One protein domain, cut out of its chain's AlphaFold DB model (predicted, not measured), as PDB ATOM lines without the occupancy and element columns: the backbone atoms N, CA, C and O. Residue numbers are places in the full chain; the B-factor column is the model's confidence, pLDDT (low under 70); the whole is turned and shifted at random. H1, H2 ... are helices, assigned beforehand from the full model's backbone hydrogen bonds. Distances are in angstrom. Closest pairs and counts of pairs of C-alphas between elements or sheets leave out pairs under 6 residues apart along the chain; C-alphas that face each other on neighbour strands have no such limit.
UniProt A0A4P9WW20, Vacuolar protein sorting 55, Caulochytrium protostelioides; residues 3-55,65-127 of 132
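This is residues 3 to 55 and 65 to 127 of the 132 residues of the protein "Vacuolar protein sorting 55" of Caulochytrium protostelioides (UniProt A0A4P9WW20). What shape do these atoms make? Three long helices, H1, H5 and H4, lie side by side in that order as a flat fan, drawn together where H4 turns into H5 and spread at the other end, while the shorter H2 and H3 run one after the other over one face of it, H2 packing on the three long helices and H3 along the first half of H4. How is the printed part made up? The 116 printed residues hold five named helices, H1 to H5 in chain order, and no named strand: the class is all helix. How large and how dense is it? It is flat, spanning 47 by 38 by 15 A, and only just compact, close to loose, with a radius of gyration of the C-alphas of 15.9 A.

What does the first helix meet? H1, residues 3 to 27, touches H5, residues 100 to 124, opposite ways at a shallow tilt of 21 degrees; the closest C-alphas, Gly 18 and Gly 109, are 4.2 A apart. With residues 19 to 26 alone H1 touches H2, residues 35 to 43, in a helical hairpin at a shallow tilt of 31 degrees, the closest C-alphas being Cys 26 and Leu 35 at 7.2 A. Where do the shorter helices sit? H2 touches H4, residues 66 to 94, opposite ways at a shallow tilt of 13 degrees, with the C-alphas of Val 37 and Gly 85 closest at 4.9 A. H3, residues 45 to 55, touches H4 at Thr 51 and Gly 74, their closest C-alphas at 6.1 A; H3 is apart from H1 and, only just, from H5, at 8.5 A. How do H4 and H5 stand? They form a helical hairpin at a shallow tilt of 24 degrees, closest at the C-alphas of Pro 89 and Met 103, 5.9 A. Are the backbones helical? Each O i to N i+4 pair is within hydrogen-bond range in H2, H3 and H5, with 20 of 21 in H1 and 23 of 25 in H4.

Where do the helices begin and end? H1 runs 37.0 A from C-alpha 3 at (29.834, 8.860, -28.934), and H5 runs 36.4 A to C-alpha 124 at (26.903, 17.695, -22.283). Which is the longest? H4, 41.2 A from C-alpha 66 at (18.442, 41.804, -11.103), has a kink of 27 degrees near residue 86.

Is the printed part unbroken? Residues 56 to 64 are cut out, with C-alphas 55 and 65 12.4 A apart; of the links printed whole, none is long. Where is confidence low? The mean pLDDT of the printed part is 70.0, and residues 26 to 55 are among the 57 under 70.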
ATOM      1  N   ALA A   3      28.780   7.860 -29.147       56.56
ATOM      2  CA  ALA A   3      29.834   8.860 -28.934       56.56
ATOM      3  C   ALA A   3      29.887   9.392 -27.486       56.56
ATOM      4  O   ALA A   3      30.972   9.651 -26.979       56.56
ATOM      5  N   GLY A   4      28.746   9.472 -26.788       68.88
ATOM      6  CA  GLY A   4      28.693   9.997 -25.418       68.88
ATOM      7  C   GLY A   4      29.340   9.079 -24.377       68.88
ATOM      8  O   GLY A   4      30.050   9.549 -23.497       68.88
ATOM      9  N   MET A   5      29.167   7.758 -24.492       79.62
ATOM     10  CA  MET A   5      29.621   6.805 -23.467       79.62
ATOM     11  C   MET A   5      31.144   6.794 -23.296       79.62
ATOM     12  O   MET A   5      31.640   6.816 -22.172       79.62
ATOM     13  N   LYS A   6      31.893   6.825 -24.404       79.69
ATOM     14  CA  LYS A   6      33.361   6.906 -24.367       79.69
ATOM     15  C   LYS A   6      33.844   8.193 -23.697       79.69
ATOM     16  O   LYS A   6      34.795   8.152 -22.922       79.69
ATOM     17  N   THR A   7      33.165   9.308 -23.954       81.56
ATOM     18  CA  THR A   7      33.508  10.607 -23.371       81.56
ATOM     19  C   THR A   7      33.229  10.656 -21.870       81.56
ATOM     20  O   THR A   7      34.079  11.128 -21.123       81.56
ATOM     21  N   ILE A   8      32.108  10.095 -21.398       85.38
ATOM     22  CA  ILE A   8      31.804  10.008 -19.955       85.38
ATOM     23  C   ILE A   8      32.866   9.185 -19.229       85.38
ATOM     24  O   ILE A   8      33.341   9.597 -18.175       85.38
ATOM     25  N   ILE A   9      33.260   8.042 -19.798       88.69
ATOM     26  CA  ILE A   9      34.291   7.178 -19.208       88.69
ATOM     27  C   ILE A   9      35.626   7.929 -19.109       88.69
ATOM     28  O   ILE A   9      36.278   7.879 -18.068       88.69
ATOM     29  N   ALA A  10      36.010   8.668 -20.156       86.75
ATOM     30  CA  ALA A  10      37.221   9.485 -20.141       86.75
ATOM     31  C   ALA A  10      37.152  10.591 -19.073       86.75
ATOM     32  O   ALA A  10      38.067  10.716 -18.262       86.75
ATOM     33  N   LEU A  11      36.049  11.345 -19.017       85.81
ATOM     34  CA  LEU A  11      35.821  12.392 -18.014       85.81
ATOM     35  C   LEU A  11      35.880  11.824 -16.586       85.81
ATOM     36  O   LEU A  11      36.557  12.380 -15.727       85.81
ATOM     37  N   ALA A  12      35.243  10.679 -16.329       87.19
ATOM     38  CA  ALA A  12      35.278  10.029 -15.021       87.19
ATOM     39  C   ALA A  12      36.698   9.592 -14.620       87.19
ATOM     40  O   ALA A  12      37.086   9.748 -13.463       87.19
ATOM     41  N   PHE A  13      37.490   9.088 -15.570       89.56
ATOM     42  CA  PHE A  13      38.880   8.708 -15.326       89.56
ATOM     43  C   PHE A  13      39.754   9.918 -14.957       89.56
ATOM     44  O   PHE A  13      40.503   9.853 -13.983       89.56
ATOM     45  N   PHE A  14      39.620  11.041 -15.670       88.56
ATOM     46  CA  PHE A  14      40.343  12.277 -15.343       88.56
ATOM     47  C   PHE A  14      39.918  12.870 -13.993       88.56
ATOM     48  O   PHE A  14      40.780  13.299 -13.224       88.56
ATOM     49  N   LEU A  15      38.623  12.823 -13.664       86.44
ATOM     50  CA  LEU A  15      38.114  13.234 -12.352       86.44
ATOM     51  C   LEU A  15      38.730  12.389 -11.227       86.44
ATOM     52  O   LEU A  15      39.228  12.930 -10.239       86.44
ATOM     53  N   ALA A  16      38.719  11.063 -11.390       89.19
ATOM     54  CA  ALA A  16      39.281  10.134 -10.418       89.19
ATOM     55  C   ALA A  16      40.790  10.343 -10.241       89.19
ATOM     56  O   ALA A  16      41.263  10.393  -9.106       89.19
ATOM     57  N   LEU A  17      41.535  10.536 -11.337       89.69
ATOM     58  CA  LEU A  17      42.953  10.891 -11.280       89.69
ATOM     59  C   LEU A  17      43.172  12.195 -10.509       89.69
ATOM     60  O   LEU A  17      43.991  12.218  -9.596       89.69
ATOM     61  N   GLY A  18      42.421  13.258 -10.805       85.12
ATOM     62  CA  GLY A  18      42.555  14.539 -10.105       85.12
ATOM     63  C   GLY A  18      42.385  14.411  -8.586       85.12
ATOM     64  O   GLY A  18      43.222  14.888  -7.815       85.12
ATOM     65  N   ILE A  19      41.350  13.689  -8.144       81.19
ATOM     66  CA  ILE A  19      41.101  13.437  -6.716       81.19
ATOM     67  C   ILE A  19      42.206  12.555  -6.116       81.19
ATOM     68  O   ILE A  19      42.704  12.846  -5.029       81.19
ATOM     69  N   PHE A  20      42.645  11.518  -6.832       86.31
ATOM     70  CA  PHE A  20      43.699  10.611  -6.378       86.31
ATOM     71  C   PHE A  20      45.046  11.321  -6.178       86.31
ATOM     72  O   PHE A  20      45.652  11.175  -5.116       86.31
ATOM     73  N   LEU A  21      45.491  12.134  -7.147       78.62
ATOM     74  CA  LEU A  21      46.725  12.924  -7.024       78.62
ATOM     75  C   LEU A  21      46.671  13.870  -5.815       78.62
ATOM     76  O   LEU A  21      47.669  14.046  -5.113       78.62
ATOM     77  N   THR A  22      45.497  14.433  -5.529       78.12
ATOM     78  CA  THR A  22      45.314  15.342  -4.393       78.12
ATOM     79  C   THR A  22      45.355  14.600  -3.053       78.12
ATOM     80  O   THR A  22      45.987  15.066  -2.108       78.12
ATOM     81  N   ILE A  23      44.758  13.406  -2.966       79.81
ATOM     82  CA  ILE A  23      44.849  12.552  -1.771       79.81
ATOM     83  C   ILE A  23      46.294  12.093  -1.536       79.81
ATOM     84  O   ILE A  23      46.765  12.117  -0.398       79.81
ATOM     85  N   LEU A  24      47.023  11.733  -2.599       78.00
ATOM     86  CA  LEU A  24      48.434  11.353  -2.503       78.00
ATOM     87  C   LEU A  24      49.287  12.510  -1.956       78.00
ATOM     88  O   LEU A  24      50.176  12.283  -1.134       78.00
ATOM     89  N   SER A  25      48.957  13.754  -2.324       70.75
ATOM     90  CA  SER A  25      49.579  14.954  -1.755       70.75
ATOM     91  C   SER A  25      49.349  15.105  -0.244       70.75
ATOM     92  O   SER A  25      50.215  15.652   0.436       70.75
ATOM     93  N   CYS A  26      48.218  14.645   0.304       69.44
ATOM     94  CA  CYS A  26      47.964  14.652   1.751       69.44
ATOM     95  C   CYS A  26      48.698  13.507   2.463       69.44
ATOM     96  O   CYS A  26      49.315  13.717   3.509       69.44
ATOM     97  N   ALA A  27      48.641  12.299   1.890       69.00
ATOM     98  CA  ALA A  27      49.211  11.088   2.476       69.00
ATOM     99  C   ALA A  27      50.737  11.170   2.612       69.00
ATOM    100  O   ALA A  27      51.292  10.743   3.621       69.00
ATOM    101  N   LEU A  28      51.410  11.772   1.627       67.38
ATOM    102  CA  LEU A  28      52.868  11.857   1.608       67.38
ATOM    103  C   LEU A  28      53.434  12.807   2.682       67.38
ATOM    104  O   LEU A  28      54.558  12.605   3.131       67.38
ATOM    105  N   PHE A  29      52.657  13.804   3.128       62.38
ATOM    106  CA  PHE A  29      53.095  14.801   4.123       62.38
ATOM    107  C   PHE A  29      52.366  14.706   5.461       62.38
ATOM    108  O   PHE A  29      52.590  15.548   6.327       62.38
ATOM    109  N   ASN A  30      51.500  13.700   5.637       61.19
ATOM    110  CA  ASN A  30      50.681  13.509   6.840       61.19
ATOM    111  C   ASN A  30      49.932  14.793   7.264       61.19
ATOM    112  O   ASN A  30      49.696  15.052   8.443       61.19
ATOM    113  N   ASN A  31      49.589  15.633   6.284       62.00
ATOM    114  CA  ASN A  31      49.026  16.957   6.502       62.00
ATOM    115  C   ASN A  31      47.614  16.984   5.914       62.00
ATOM    116  O   ASN A  31      47.415  16.717   4.732       62.00
ATOM    117  N   TRP A  32      46.628  17.295   6.754       59.12
ATOM    118  CA  TRP A  32      45.200  17.174   6.434       59.12
ATOM    119  C   TRP A  32      44.615  18.459   5.824       59.12
ATOM    120  O   TRP A  32      43.465  18.492   5.401       59.12
ATOM    121  N   LEU A  33      45.417  19.524   5.743       61.31
ATOM    122  CA  LEU A  33      45.034  20.837   5.215       61.31
ATOM    123  C   LEU A  33      44.765  20.892   3.692       61.31
ATOM    124  O   LEU A  33      43.863  21.634   3.304       61.31
ATOM    125  N   PRO A  34      45.427  20.107   2.811       61.53
ATOM    126  CA  PRO A  34      45.086  20.081   1.384       61.53
ATOM    127  C   PRO A  34      43.705  19.460   1.109       61.53
ATOM    128  O   PRO A  34      43.127  19.686   0.050       61.53
ATOM    129  N   LEU A  35      43.116  18.750   2.078       62.62
ATOM    130  CA  LEU A  35      41.735  18.265   1.991       62.62
ATOM    131  C   LEU A  35      40.730  19.432   1.899       62.62
ATOM    132  O   LEU A  35      39.694  19.304   1.251       62.62
ATOM    133  N   LEU A  36      41.071  20.607   2.445       61.88
ATOM    134  CA  LEU A  36      40.262  21.822   2.318       61.88
ATOM    135  C   LEU A  36      40.268  22.383   0.882       61.88
ATOM    136  O   LEU A  36      39.281  22.981   0.465       61.88
ATOM    137  N   VAL A  37      41.325  22.138   0.094       64.25
ATOM    138  CA  VAL A  37      41.369  22.494  -1.338       64.25
ATOM    139  C   VAL A  37      40.353  21.669  -2.116       64.25
ATOM    140  O   VAL A  37      39.595  22.237  -2.896       64.25
ATOM    141  N   ILE A  38      40.278  20.358  -1.852       63.22
ATOM    142  CA  ILE A  38      39.239  19.482  -2.421       63.22
ATOM    143  C   ILE A  38      37.859  19.981  -2.002       63.22
ATOM    144  O   ILE A  38      36.973  20.064  -2.843       63.22
ATOM    145  N   LEU A  39      37.679  20.350  -0.731       64.19
ATOM    146  CA  LEU A  39      36.411  20.872  -0.228       64.19
ATOM    147  C   LEU A  39      35.991  22.152  -0.968       64.19
ATOM    148  O   LEU A  39      34.842  22.233  -1.384       64.19
ATOM    149  N   LEU A  40      36.900  23.110  -1.192       64.25
ATOM    150  CA  LEU A  40      36.619  24.317  -1.984       64.25
ATOM    151  C   LEU A  40      36.330  23.995  -3.454       64.25
ATOM    152  O   LEU A  40      35.442  24.598  -4.052       64.25
ATOM    153  N   PHE A  41      37.046  23.030  -4.029       61.47
ATOM    154  CA  PHE A  41      36.849  22.602  -5.412       61.47
ATOM    155  C   PHE A  41      35.522  21.873  -5.626       61.47
ATOM    156  O   PHE A  41      34.874  22.048  -6.655       61.47
ATOM    157  N   LEU A  42      35.101  21.084  -4.640       61.47
ATOM    158  CA  LEU A  42      33.801  20.423  -4.600       61.47
ATOM    159  C   LEU A  42      32.681  21.414  -4.264       61.47
ATOM    160  O   LEU A  42      31.550  21.238  -4.713       61.47
ATOM    161  N   LEU A  43      32.999  22.477  -3.516       57.78
ATOM    162  CA  LEU A  43      32.098  23.600  -3.302       57.78
ATOM    163  C   LEU A  43      31.952  24.459  -4.552       57.78
ATOM    164  O   LEU A  43      30.874  24.983  -4.724       57.78
ATOM    165  N   ALA A  44      32.933  24.593  -5.447       57.31
ATOM    166  CA  ALA A  44      32.817  25.425  -6.653       57.31
ATOM    167  C   ALA A  44      31.591  25.120  -7.564       57.31
ATOM    168  O   ALA A  44      30.964  26.074  -8.037       57.31
ATOM    169  N   PRO A  45      31.171  23.855  -7.798       53.50
ATOM    170  CA  PRO A  45      29.920  23.552  -8.505       53.50
ATOM    171  C   PRO A  45      28.650  23.738  -7.654       53.50
ATOM    172  O   PRO A  45      27.550  23.756  -8.206       53.50
ATOM    173  N   PHE A  46      28.767  23.883  -6.331       53.84
ATOM    174  CA  PHE A  46      27.638  24.017  -5.404       53.84
ATOM    175  C   PHE A  46      26.879  25.357  -5.546       53.84
ATOM    176  O   PHE A  46      25.665  25.312  -5.746       53.84
ATOM    177  N   PRO A  47      27.522  26.544  -5.569       45.66
ATOM    178  CA  PRO A  47      26.844  27.798  -5.863       45.66
ATOM    179  C   PRO A  47      26.456  27.890  -7.339       45.66
ATOM    180  O   PRO A  47      25.444  28.508  -7.650       45.66
ATOM    181  N   ASN A  48      27.165  27.211  -8.250       52.34
ATOM    182  CA  ASN A  48      26.786  27.166  -9.665       52.34
ATOM    183  C   ASN A  48      25.460  26.397  -9.864       52.34
ATOM    184  O   ASN A  48      24.618  26.793 -10.665       52.34
ATOM    185  N   ARG A  49      25.217  25.340  -9.071       53.94
ATOM    186  CA  ARG A  49      23.914  24.654  -8.970       53.94
ATOM    187  C   ARG A  49      22.838  25.519  -8.313       53.94
ATOM    188  O   ARG A  49      21.704  25.480  -8.771       53.94
ATOM    189  N   ILE A  50      23.171  26.290  -7.278       53.28
ATOM    190  CA  ILE A  50      22.211  27.171  -6.589       53.28
ATOM    191  C   ILE A  50      21.789  28.336  -7.492       53.28
ATOM    192  O   ILE A  50      20.599  28.595  -7.629       53.28
ATOM    193  N   THR A  51      22.735  28.972  -8.180       49.16
ATOM    194  CA  THR A  51      22.472  30.088  -9.105       49.16
ATOM    195  C   THR A  51      21.702  29.608 -10.333       49.16
ATOM    196  O   THR A  51      20.762  30.260 -10.770       49.16
ATOM    197  N   ARG A  52      22.018  28.411 -10.844       50.28
ATOM    198  CA  ARG A  52      21.271  27.792 -11.943       50.28
ATOM    199  C   ARG A  52      19.875  27.315 -11.527       50.28
ATOM    200  O   ARG A  52      18.968  27.392 -12.343       50.28
ATOM    201  N   ASN A  53      19.681  26.881 -10.277       49.81
ATOM    202  CA  ASN A  53      18.345  26.601  -9.741       49.81
ATOM    203  C   ASN A  53      17.521  27.886  -9.590       49.81
ATOM    204  O   ASN A  53      16.357  27.891  -9.968       49.81
ATOM    205  N   ILE A  54      18.124  28.978  -9.112       46.19
ATOM    206  CA  ILE A  54      17.459  30.286  -9.014       46.19
ATOM    207  C   ILE A  54      17.132  30.850 -10.407       46.19
ATOM    208  O   ILE A  54      16.054  31.388 -10.590       46.19
ATOM    209  N   ALA A  55      17.989  30.643 -11.410       44.09
ATOM    210  CA  ALA A  55      17.706  31.023 -12.799       44.09
ATOM    211  C   ALA A  55      16.698  30.094 -13.510       44.09
ATOM    212  O   ALA A  55      16.113  30.480 -14.518       44.09
ATOM    213  N   GLU A  65      16.806  42.640 -14.997       46.12
ATOM    214  CA  GLU A  65      18.086  43.289 -14.670       46.12
ATOM    215  C   GLU A  65      18.724  42.773 -13.365       46.12
ATOM    216  O   GLU A  65      19.947  42.662 -13.286       46.12
ATOM    217  N   GLU A  66      17.930  42.364 -12.368       48.38
ATOM    218  CA  GLU A  66      18.442  41.804 -11.103       48.38
ATOM    219  C   GLU A  66      18.958  40.370 -11.283       48.38
ATOM    220  O   GLU A  66      19.951  39.981 -10.665       48.38
ATOM    221  N   SER A  67      18.352  39.603 -12.197       51.44
ATOM    222  CA  SER A  67      18.791  38.240 -12.522       51.44
ATOM    223  C   SER A  67      20.184  38.210 -13.180       51.44
ATOM    224  O   SER A  67      20.996  37.339 -12.863       51.44
ATOM    225  N   LYS A  68      20.538  39.219 -14.000       56.53
ATOM    226  CA  LYS A  68      21.916  39.392 -14.519       56.53
ATOM    227  C   LYS A  68      22.912  39.688 -13.397       56.53
ATOM    228  O   LYS A  68      23.982  39.089 -13.373       56.53
ATOM    229  N   GLY A  69      22.542  40.542 -12.442       62.28
ATOM    230  CA  GLY A  69      23.378  40.836 -11.272       62.28
ATOM    231  C   GLY A  69      23.600  39.615 -10.371       62.28
ATOM    232  O   GLY A  69      24.718  39.381  -9.908       62.28
ATOM    233  N   ALA A  70      22.565  38.799 -10.156       65.06
ATOM    234  CA  ALA A  70      22.659  37.559  -9.385       65.06
ATOM    235  C   ALA A  70      23.515  36.488 -10.090       65.06
ATOM    236  O   ALA A  70      24.307  35.809  -9.432       65.06
ATOM    237  N   LEU A  71      23.413  36.374 -11.419       63.56
ATOM    238  CA  LEU A  71      24.250  35.486 -12.233       63.56
ATOM    239  C   LEU A  71      25.726  35.904 -12.212       63.56
ATOM    240  O   LEU A  71      26.587  35.072 -11.919       63.56
ATOM    241  N   ASP A  72      26.024  37.189 -12.427       68.50
ATOM    242  CA  ASP A  72      27.393  37.723 -12.368       68.50
ATOM    243  C   ASP A  72      28.007  37.568 -10.970       68.50
ATOM    244  O   ASP A  72      29.178  37.203 -10.826       68.50
ATOM    245  N   THR A  73      27.200  37.751  -9.920       71.25
ATOM    246  CA  THR A  73      27.625  37.502  -8.536       71.25
ATOM    247  C   THR A  73      27.917  36.017  -8.299       71.25
ATOM    248  O   THR A  73      28.895  35.680  -7.629       71.25
ATOM    249  N   GLY A  74      27.124  35.112  -8.884       67.81
ATOM    250  CA  GLY A  74      27.366  33.668  -8.849       67.81
ATOM    251  C   GLY A  74      28.709  33.285  -9.478       67.81
ATOM    252  O   GLY A  74      29.502  32.575  -8.853       67.81
ATOM    253  N   TYR A  75      29.019  33.822 -10.663       70.06
ATOM    254  CA  TYR A  75      30.316  33.613 -11.316       70.06
ATOM    255  C   TYR A  75      31.479  34.204 -10.514       70.06
ATOM    256  O   TYR A  75      32.519  33.555 -10.366       70.06
ATOM    257  N   PHE A  76      31.297  35.395  -9.940       76.00
ATOM    258  CA  PHE A  76      32.296  36.026  -9.081       76.00
ATOM    259  C   PHE A  76      32.611  35.164  -7.854       76.00
ATOM    260  O   PHE A  76      33.780  34.881  -7.585       76.00
ATOM    261  N   ILE A  77      31.587  34.664  -7.157       72.25
ATOM    262  CA  ILE A  77      31.758  33.788  -5.994       72.25
ATOM    263  C   ILE A  77      32.465  32.489  -6.403       72.25
ATOM    264  O   ILE A  77      33.452  32.114  -5.771       72.25
ATOM    265  N   THR A  78      32.051  31.829  -7.488       68.94
ATOM    266  CA  THR A  78      32.731  30.616  -7.976       68.94
ATOM    267  C   THR A  78      34.202  30.879  -8.313       68.94
ATOM    268  O   THR A  78      35.061  30.065  -7.967       68.94
ATOM    269  N   SER A  79      34.520  32.027  -8.920       73.75
ATOM    270  CA  SER A  79      35.904  32.410  -9.220       73.75
ATOM    271  C   SER A  79      36.731  32.670  -7.952       73.75
ATOM    272  O   SER A  79      37.875  32.227  -7.866       73.75
ATOM    273  N   MET A  80      36.139  33.286  -6.922       77.56
ATOM    274  CA  MET A  80      36.762  33.504  -5.610       77.56
ATOM    275  C   MET A  80      37.087  32.184  -4.901       77.56
ATOM    276  O   MET A  80      38.179  32.032  -4.350       77.56
ATOM    277  N   PHE A  81      36.185  31.201  -4.960       73.81
ATOM    278  CA  PHE A  81      36.433  29.853  -4.440       73.81
ATOM    279  C   PHE A  81      37.550  29.137  -5.213       73.81
ATOM    280  O   PHE A  81      38.420  28.514  -4.601       73.81
ATOM    281  N   LEU A  82      37.575  29.269  -6.541       74.62
ATOM    282  CA  LEU A  82      38.617  28.677  -7.382       74.62
ATOM    283  C   LEU A  82      40.002  29.263  -7.065       74.62
ATOM    284  O   LEU A  82      40.954  28.516  -6.836       74.62
ATOM    285  N   VAL A  83      40.103  30.594  -6.985       80.62
ATOM    286  CA  VAL A  83      41.341  31.308  -6.629       80.62
ATOM    287  C   VAL A  83      41.796  30.935  -5.218       80.62
ATOM    288  O   VAL A  83      42.975  30.654  -5.004       80.62
ATOM    289  N   SER A  84      40.863  30.844  -4.268       80.25
ATOM    290  CA  SER A  84      41.155  30.426  -2.891       80.25
ATOM    291  C   SER A  84      41.707  28.995  -2.821       80.25
ATOM    292  O   SER A  84      42.602  28.726  -2.019       80.25
ATOM    293  N   GLY A  85      41.248  28.092  -3.696       74.19
ATOM    294  CA  GLY A  85      41.770  26.727  -3.815       74.19
ATOM    295  C   GLY A  85      43.237  26.652  -4.262       74.19
ATOM    296  O   GLY A  85      43.939  25.726  -3.864       74.19
ATOM    297  N   ILE A  86      43.725  27.635  -5.028       74.88
ATOM    298  CA  ILE A  86      45.134  27.736  -5.458       74.88
ATOM    299  C   ILE A  86      45.969  28.541  -4.447       74.88
ATOM    300  O   ILE A  86      47.132  28.219  -4.197       74.88
ATOM    301  N   ALA A  87      45.380  29.562  -3.822       78.81
ATOM    302  CA  ALA A  87      46.059  30.405  -2.842       78.81
ATOM    303  C   ALA A  87      46.396  29.649  -1.545       78.81
ATOM    304  O   ALA A  87      47.486  29.810  -0.998       78.81
ATOM    305  N   LEU A  88      45.498  28.781  -1.069       72.88
ATOM    306  CA  LEU A  88      45.706  27.967   0.133       72.88
ATOM    307  C   LEU A  88      46.994  27.123   0.102       72.88
ATOM    308  O   LEU A  88      47.806  27.278   1.016       72.88
ATOM    309  N   PRO A  89      47.241  26.261  -0.907       69.44
ATOM    310  CA  PRO A  89      48.464  25.464  -0.960       69.44
ATOM    311  C   PRO A  89      49.726  26.333  -1.050       69.44
ATOM    312  O   PRO A  89      50.727  25.987  -0.430       69.44
ATOM    313  N   MET A  90      49.666  27.492  -1.717       71.69
ATOM    314  CA  MET A  90      50.781  28.448  -1.779       71.69
ATOM    315  C   MET A  90      51.124  29.030  -0.395       71.69
ATOM    316  O   MET A  90      52.292  29.056  -0.006       71.69
ATOM    317  N   VAL A  91      50.114  29.429   0.388       73.44
ATOM    318  CA  VAL A  91      50.305  29.924   1.767       73.44
ATOM    319  C   VAL A  91      50.848  28.820   2.681       73.44
ATOM    320  O   VAL A  91      51.706  29.070   3.525       73.44
ATOM    321  N   LEU A  92      50.397  27.578   2.493       68.81
ATOM    322  CA  LEU A  92      50.865  26.412   3.248       68.81
ATOM    323  C   LEU A  92      52.328  26.045   2.960       68.81
ATOM    324  O   LEU A  92      53.034  25.632   3.883       68.81
ATOM    325  N   THR A  93      52.794  26.214   1.719       68.94
ATOM    326  CA  THR A  93      54.216  26.068   1.369       68.94
ATOM    327  C   THR A  93      55.060  27.170   2.001       68.94
ATOM    328  O   THR A  93      56.133  26.886   2.524       68.94
ATOM    329  N   HIS A  94      54.559  28.406   2.041       68.44
ATOM    330  CA  HIS A  94      55.248  29.515   2.706       68.44
ATOM    331  C   HIS A  94      55.298  29.365   4.241       68.44
ATOM    332  O   HIS A  94      56.156  29.947   4.897       68.44
ATOM    333  N   ALA A  95      54.397  28.570   4.823       69.75
ATOM    334  CA  ALA A  95      54.395  28.207   6.241       69.75
ATOM    335  C   ALA A  95      55.274  26.977   6.566       69.75
ATOM    336  O   ALA A  95      55.122  26.402   7.644       69.75
ATOM    337  N   GLU A  96      56.113  26.524   5.619       63.44
ATOM    338  CA  GLU A  96      56.984  25.331   5.700       63.44
ATOM    339  C   GLU A  96      56.262  24.028   6.091       63.44
ATOM    340  O   GLU A  96      56.869  23.034   6.482       63.44
ATOM    341  N   LYS A  97      54.933  23.998   5.953       61.19
ATOM    342  CA  LYS A  97      54.099  22.872   6.392       61.19
ATOM    343  C   LYS A  97      53.982  21.775   5.331       61.19
ATOM    344  O   LYS A  97      53.488  20.689   5.622       61.19
ATOM    345  N   ILE A  98      54.374  22.078   4.091       63.78
ATOM    346  CA  ILE A  98      54.268  21.212   2.911       63.78
ATOM    347  C   ILE A  98      55.525  21.385   2.045       63.78
ATOM    348  O   ILE A  98      55.920  22.513   1.759       63.78
ATOM    349  N   THR A  99      56.122  20.284   1.569       69.38
ATOM    350  CA  THR A  99      57.234  20.351   0.602       69.38
ATOM    351  C   THR A  99      56.762  20.869  -0.761       69.38
ATOM    352  O   THR A  99      55.637  20.594  -1.188       69.38
ATOM    353  N   SER A 100      57.641  21.535  -1.512       69.62
ATOM    354  CA  SER A 100      57.327  22.092  -2.837       69.62
ATOM    355  C   SER A 100      56.759  21.057  -3.826       69.62
ATOM    356  O   SER A 100      55.951  21.394  -4.687       69.62
ATOM    357  N   GLY A 101      57.122  19.779  -3.675       71.50
ATOM    358  CA  GLY A 101      56.570  18.669  -4.458       71.50
ATOM    359  C   GLY A 101      55.073  18.406  -4.236       71.50
ATOM    360  O   GLY A 101      54.355  18.158  -5.204       71.50
ATOM    361  N   ALA A 102      54.566  18.511  -3.003       71.31
ATOM    362  CA  ALA A 102      53.134  18.335  -2.736       71.31
ATOM    363  C   ALA A 102      52.302  19.515  -3.239       71.31
ATOM    364  O   ALA A 102      51.199  19.320  -3.742       71.31
ATOM    365  N   MET A 103      52.855  20.730  -3.178       73.06
ATOM    366  CA  MET A 103      52.211  21.913  -3.752       73.06
ATOM    367  C   MET A 103      51.889  21.702  -5.237       73.06
ATOM    368  O   MET A 103      50.750  21.893  -5.655       73.06
ATOM    369  N   ASN A 104      52.865  21.236  -6.023       79.00
ATOM    370  CA  ASN A 104      52.678  21.009  -7.456       79.00
ATOM    371  C   ASN A 104      51.660  19.894  -7.746       79.00
ATOM    372  O   ASN A 104      50.841  20.042  -8.652       79.00
ATOM    373  N   LEU A 105      51.669  18.805  -6.965       77.56
ATOM    374  CA  LEU A 105      50.697  17.715  -7.112       77.56
ATOM    375  C   LEU A 105      49.266  18.169  -6.795       77.56
ATOM    376  O   LEU A 105      48.342  17.821  -7.530       77.56
ATOM    377  N   ALA A 106      49.084  18.965  -5.740       77.44
ATOM    378  CA  ALA A 106      47.781  19.507  -5.362       77.44
ATOM    379  C   ALA A 106      47.248  20.501  -6.408       77.44
ATOM    380  O   ALA A 106      46.075  20.437  -6.773       77.44
ATOM    381  N   ILE A 107      48.108  21.377  -6.940       80.94
ATOM    382  CA  ILE A 107      47.730  22.325  -7.998       80.94
ATOM    383  C   ILE A 107      47.365  21.582  -9.290       80.94
ATOM    384  O   ILE A 107      46.322  21.861  -9.879       80.94
ATOM    385  N   MET A 108      48.171  20.598  -9.709       85.56
ATOM    386  CA  MET A 108      47.854  19.768 -10.877       85.56
ATOM    387  C   MET A 108      46.537  19.007 -10.698       85.56
ATOM    388  O   MET A 108      45.736  18.968 -11.629       85.56
ATOM    389  N   GLY A 109      46.289  18.444  -9.509       80.62
ATOM    390  CA  GLY A 109      45.029  17.780  -9.177       80.62
ATOM    391  C   GLY A 109      43.827  18.723  -9.280       80.62
ATOM    392  O   GLY A 109      42.841  18.385  -9.934       80.62
ATOM    393  N   GLY A 110      43.938  19.935  -8.725       78.62
ATOM    394  CA  GLY A 110      42.903  20.970  -8.822       78.62
ATOM    395  C   GLY A 110      42.601  21.381 -10.268       78.62
ATOM    396  O   GLY A 110      41.440  21.403 -10.678       78.62
ATOM    397  N   ILE A 111      43.636  21.622 -11.080       82.50
ATOM    398  CA  ILE A 111      43.483  21.956 -12.508       82.50
ATOM    399  C   ILE A 111      42.795  20.814 -13.270       82.50
ATOM    400  O   ILE A 111      41.899  21.071 -14.075       82.50
ATOM    401  N   LEU A 112      43.162  19.557 -12.999       83.62
ATOM    402  CA  LEU A 112      42.546  18.376 -13.616       83.62
ATOM    403  C   LEU A 112      41.052  18.259 -13.290       83.62
ATOM    404  O   LEU A 112      40.243  17.999 -14.184       83.62
ATOM    405  N   VAL A 113      40.672  18.484 -12.030       82.50
ATOM    406  CA  VAL A 113      39.265  18.467 -11.608       82.50
ATOM    407  C   VAL A 113      38.490  19.598 -12.286       82.50
ATOM    408  O   VAL A 113      37.436  19.335 -12.865       82.50
ATOM    409  N   TYR A 114      39.021  20.830 -12.294       78.31
ATOM    410  CA  TYR A 114      38.377  21.960 -12.978       78.31
ATOM    411  C   TYR A 114      38.177  21.692 -14.471       78.31
ATOM    412  O   TYR A 114      37.072  21.841 -14.992       78.31
ATOM    413  N   GLY A 115      39.240  21.255 -15.155       82.69
ATOM    414  CA  GLY A 115      39.214  20.969 -16.586       82.69
ATOM    415  C   GLY A 115      38.207  19.879 -16.937       82.69
ATOM    416  O   GLY A 115      37.522  19.976 -17.951       82.69
ATOM    417  N   THR A 116      38.039  18.885 -16.063       81.69
ATOM    418  CA  THR A 116      37.029  17.836 -16.246       81.69
ATOM    419  C   THR A 116      35.606  18.374 -16.088       81.69
ATOM    420  O   THR A 116      34.725  18.003 -16.861       81.69
ATOM    421  N   ILE A 117      35.367  19.276 -15.129       77.12
ATOM    422  CA  ILE A 117      34.058  19.928 -14.946       77.12
ATOM    423  C   ILE A 117      33.703  20.771 -16.178       77.12
ATOM    424  O   ILE A 117      32.601  20.642 -16.708       77.12
ATOM    425  N   VAL A 118      34.636  21.594 -16.665       75.00
ATOM    426  CA  VAL A 118      34.444  22.411 -17.876       75.00
ATOM    427  C   VAL A 118      34.250  21.528 -19.111       75.00
ATOM    428  O   VAL A 118      33.345  21.774 -19.902       75.00
ATOM    429  N   GLY A 119      35.031  20.453 -19.247       80.69
ATOM    430  CA  GLY A 119      34.880  19.477 -20.328       80.69
ATOM    431  C   GLY A 119      33.526  18.763 -20.304       80.69
ATOM    432  O   GLY A 119      32.935  18.532 -21.357       80.69
ATOM    433  N   TYR A 120      32.993  18.461 -19.117       77.81
ATOM    434  CA  TYR A 120      31.641  17.927 -18.973       77.81
ATOM    435  C   TYR A 120      30.583  18.949 -19.409       77.81
ATOM    436  O   TYR A 120      29.677  18.589 -20.154       77.81
ATOM    437  N   ILE A 121      30.714  20.218 -19.008       73.06
ATOM    438  CA  ILE A 121      29.793  21.288 -19.423       73.06
ATOM    439  C   ILE A 121      29.831  21.462 -20.950       73.06
ATOM    440  O   ILE A 121      28.795  21.342 -21.588       73.06
ATOM    441  N   HIS A 122      30.995  21.625 -21.577       69.12
ATOM    442  CA  HIS A 122      31.054  21.765 -23.040       69.12
ATOM    443  C   HIS A 122      30.534  20.532 -23.793       69.12
ATOM    444  O   HIS A 122      29.930  20.660 -24.850       69.12
ATOM    445  N   CYS A 123      30.754  19.321 -23.276       71.19
ATOM    446  CA  CYS A 123      30.356  18.112 -23.993       71.19
ATOM    447  C   CYS A 123      28.875  17.734 -23.792       71.19
ATOM    448  O   CYS A 123      28.288  17.116 -24.679       71.19
ATOM    449  N   PHE A 124      28.274  18.088 -22.648       67.25
ATOM    450  CA  PHE A 124      26.903  17.695 -22.283       67.25
ATOM    451  C   PHE A 124      25.895  18.843 -22.213       67.25
ATOM    452  O   PHE A 124      24.706  18.568 -22.324       67.25
ATOM    453  N   LEU A 125      26.328  20.093 -22.029       62.84
ATOM    454  CA  LEU A 125      25.441  21.264 -22.017       62.84
ATOM    455  C   LEU A 125      25.346  21.974 -23.379       62.84
ATOM    456  O   LEU A 125      24.254  22.375 -23.758       62.84
ATOM    457  N   GLU A 126      26.442  22.073 -24.139       55.81
ATOM    458  CA  GLU A 126      26.444  22.691 -25.480       55.81
ATOM    459  C   GLU A 126      25.576  21.981 -26.557       55.81
ATOM    460  O   GLU A 126      25.135  22.656 -27.488       55.81
ATOM    461  N   PRO A 127      25.269  20.661 -26.508       51.56
ATOM    462  CA  PRO A 127      24.443  20.043 -27.549       51.56
ATOM    463  C   PRO A 127      22.940  20.384 -27.485       51.56
ATOM    464  O   PRO A 127      22.225  19.952 -28.385       51.56
TER     465      PRO A 127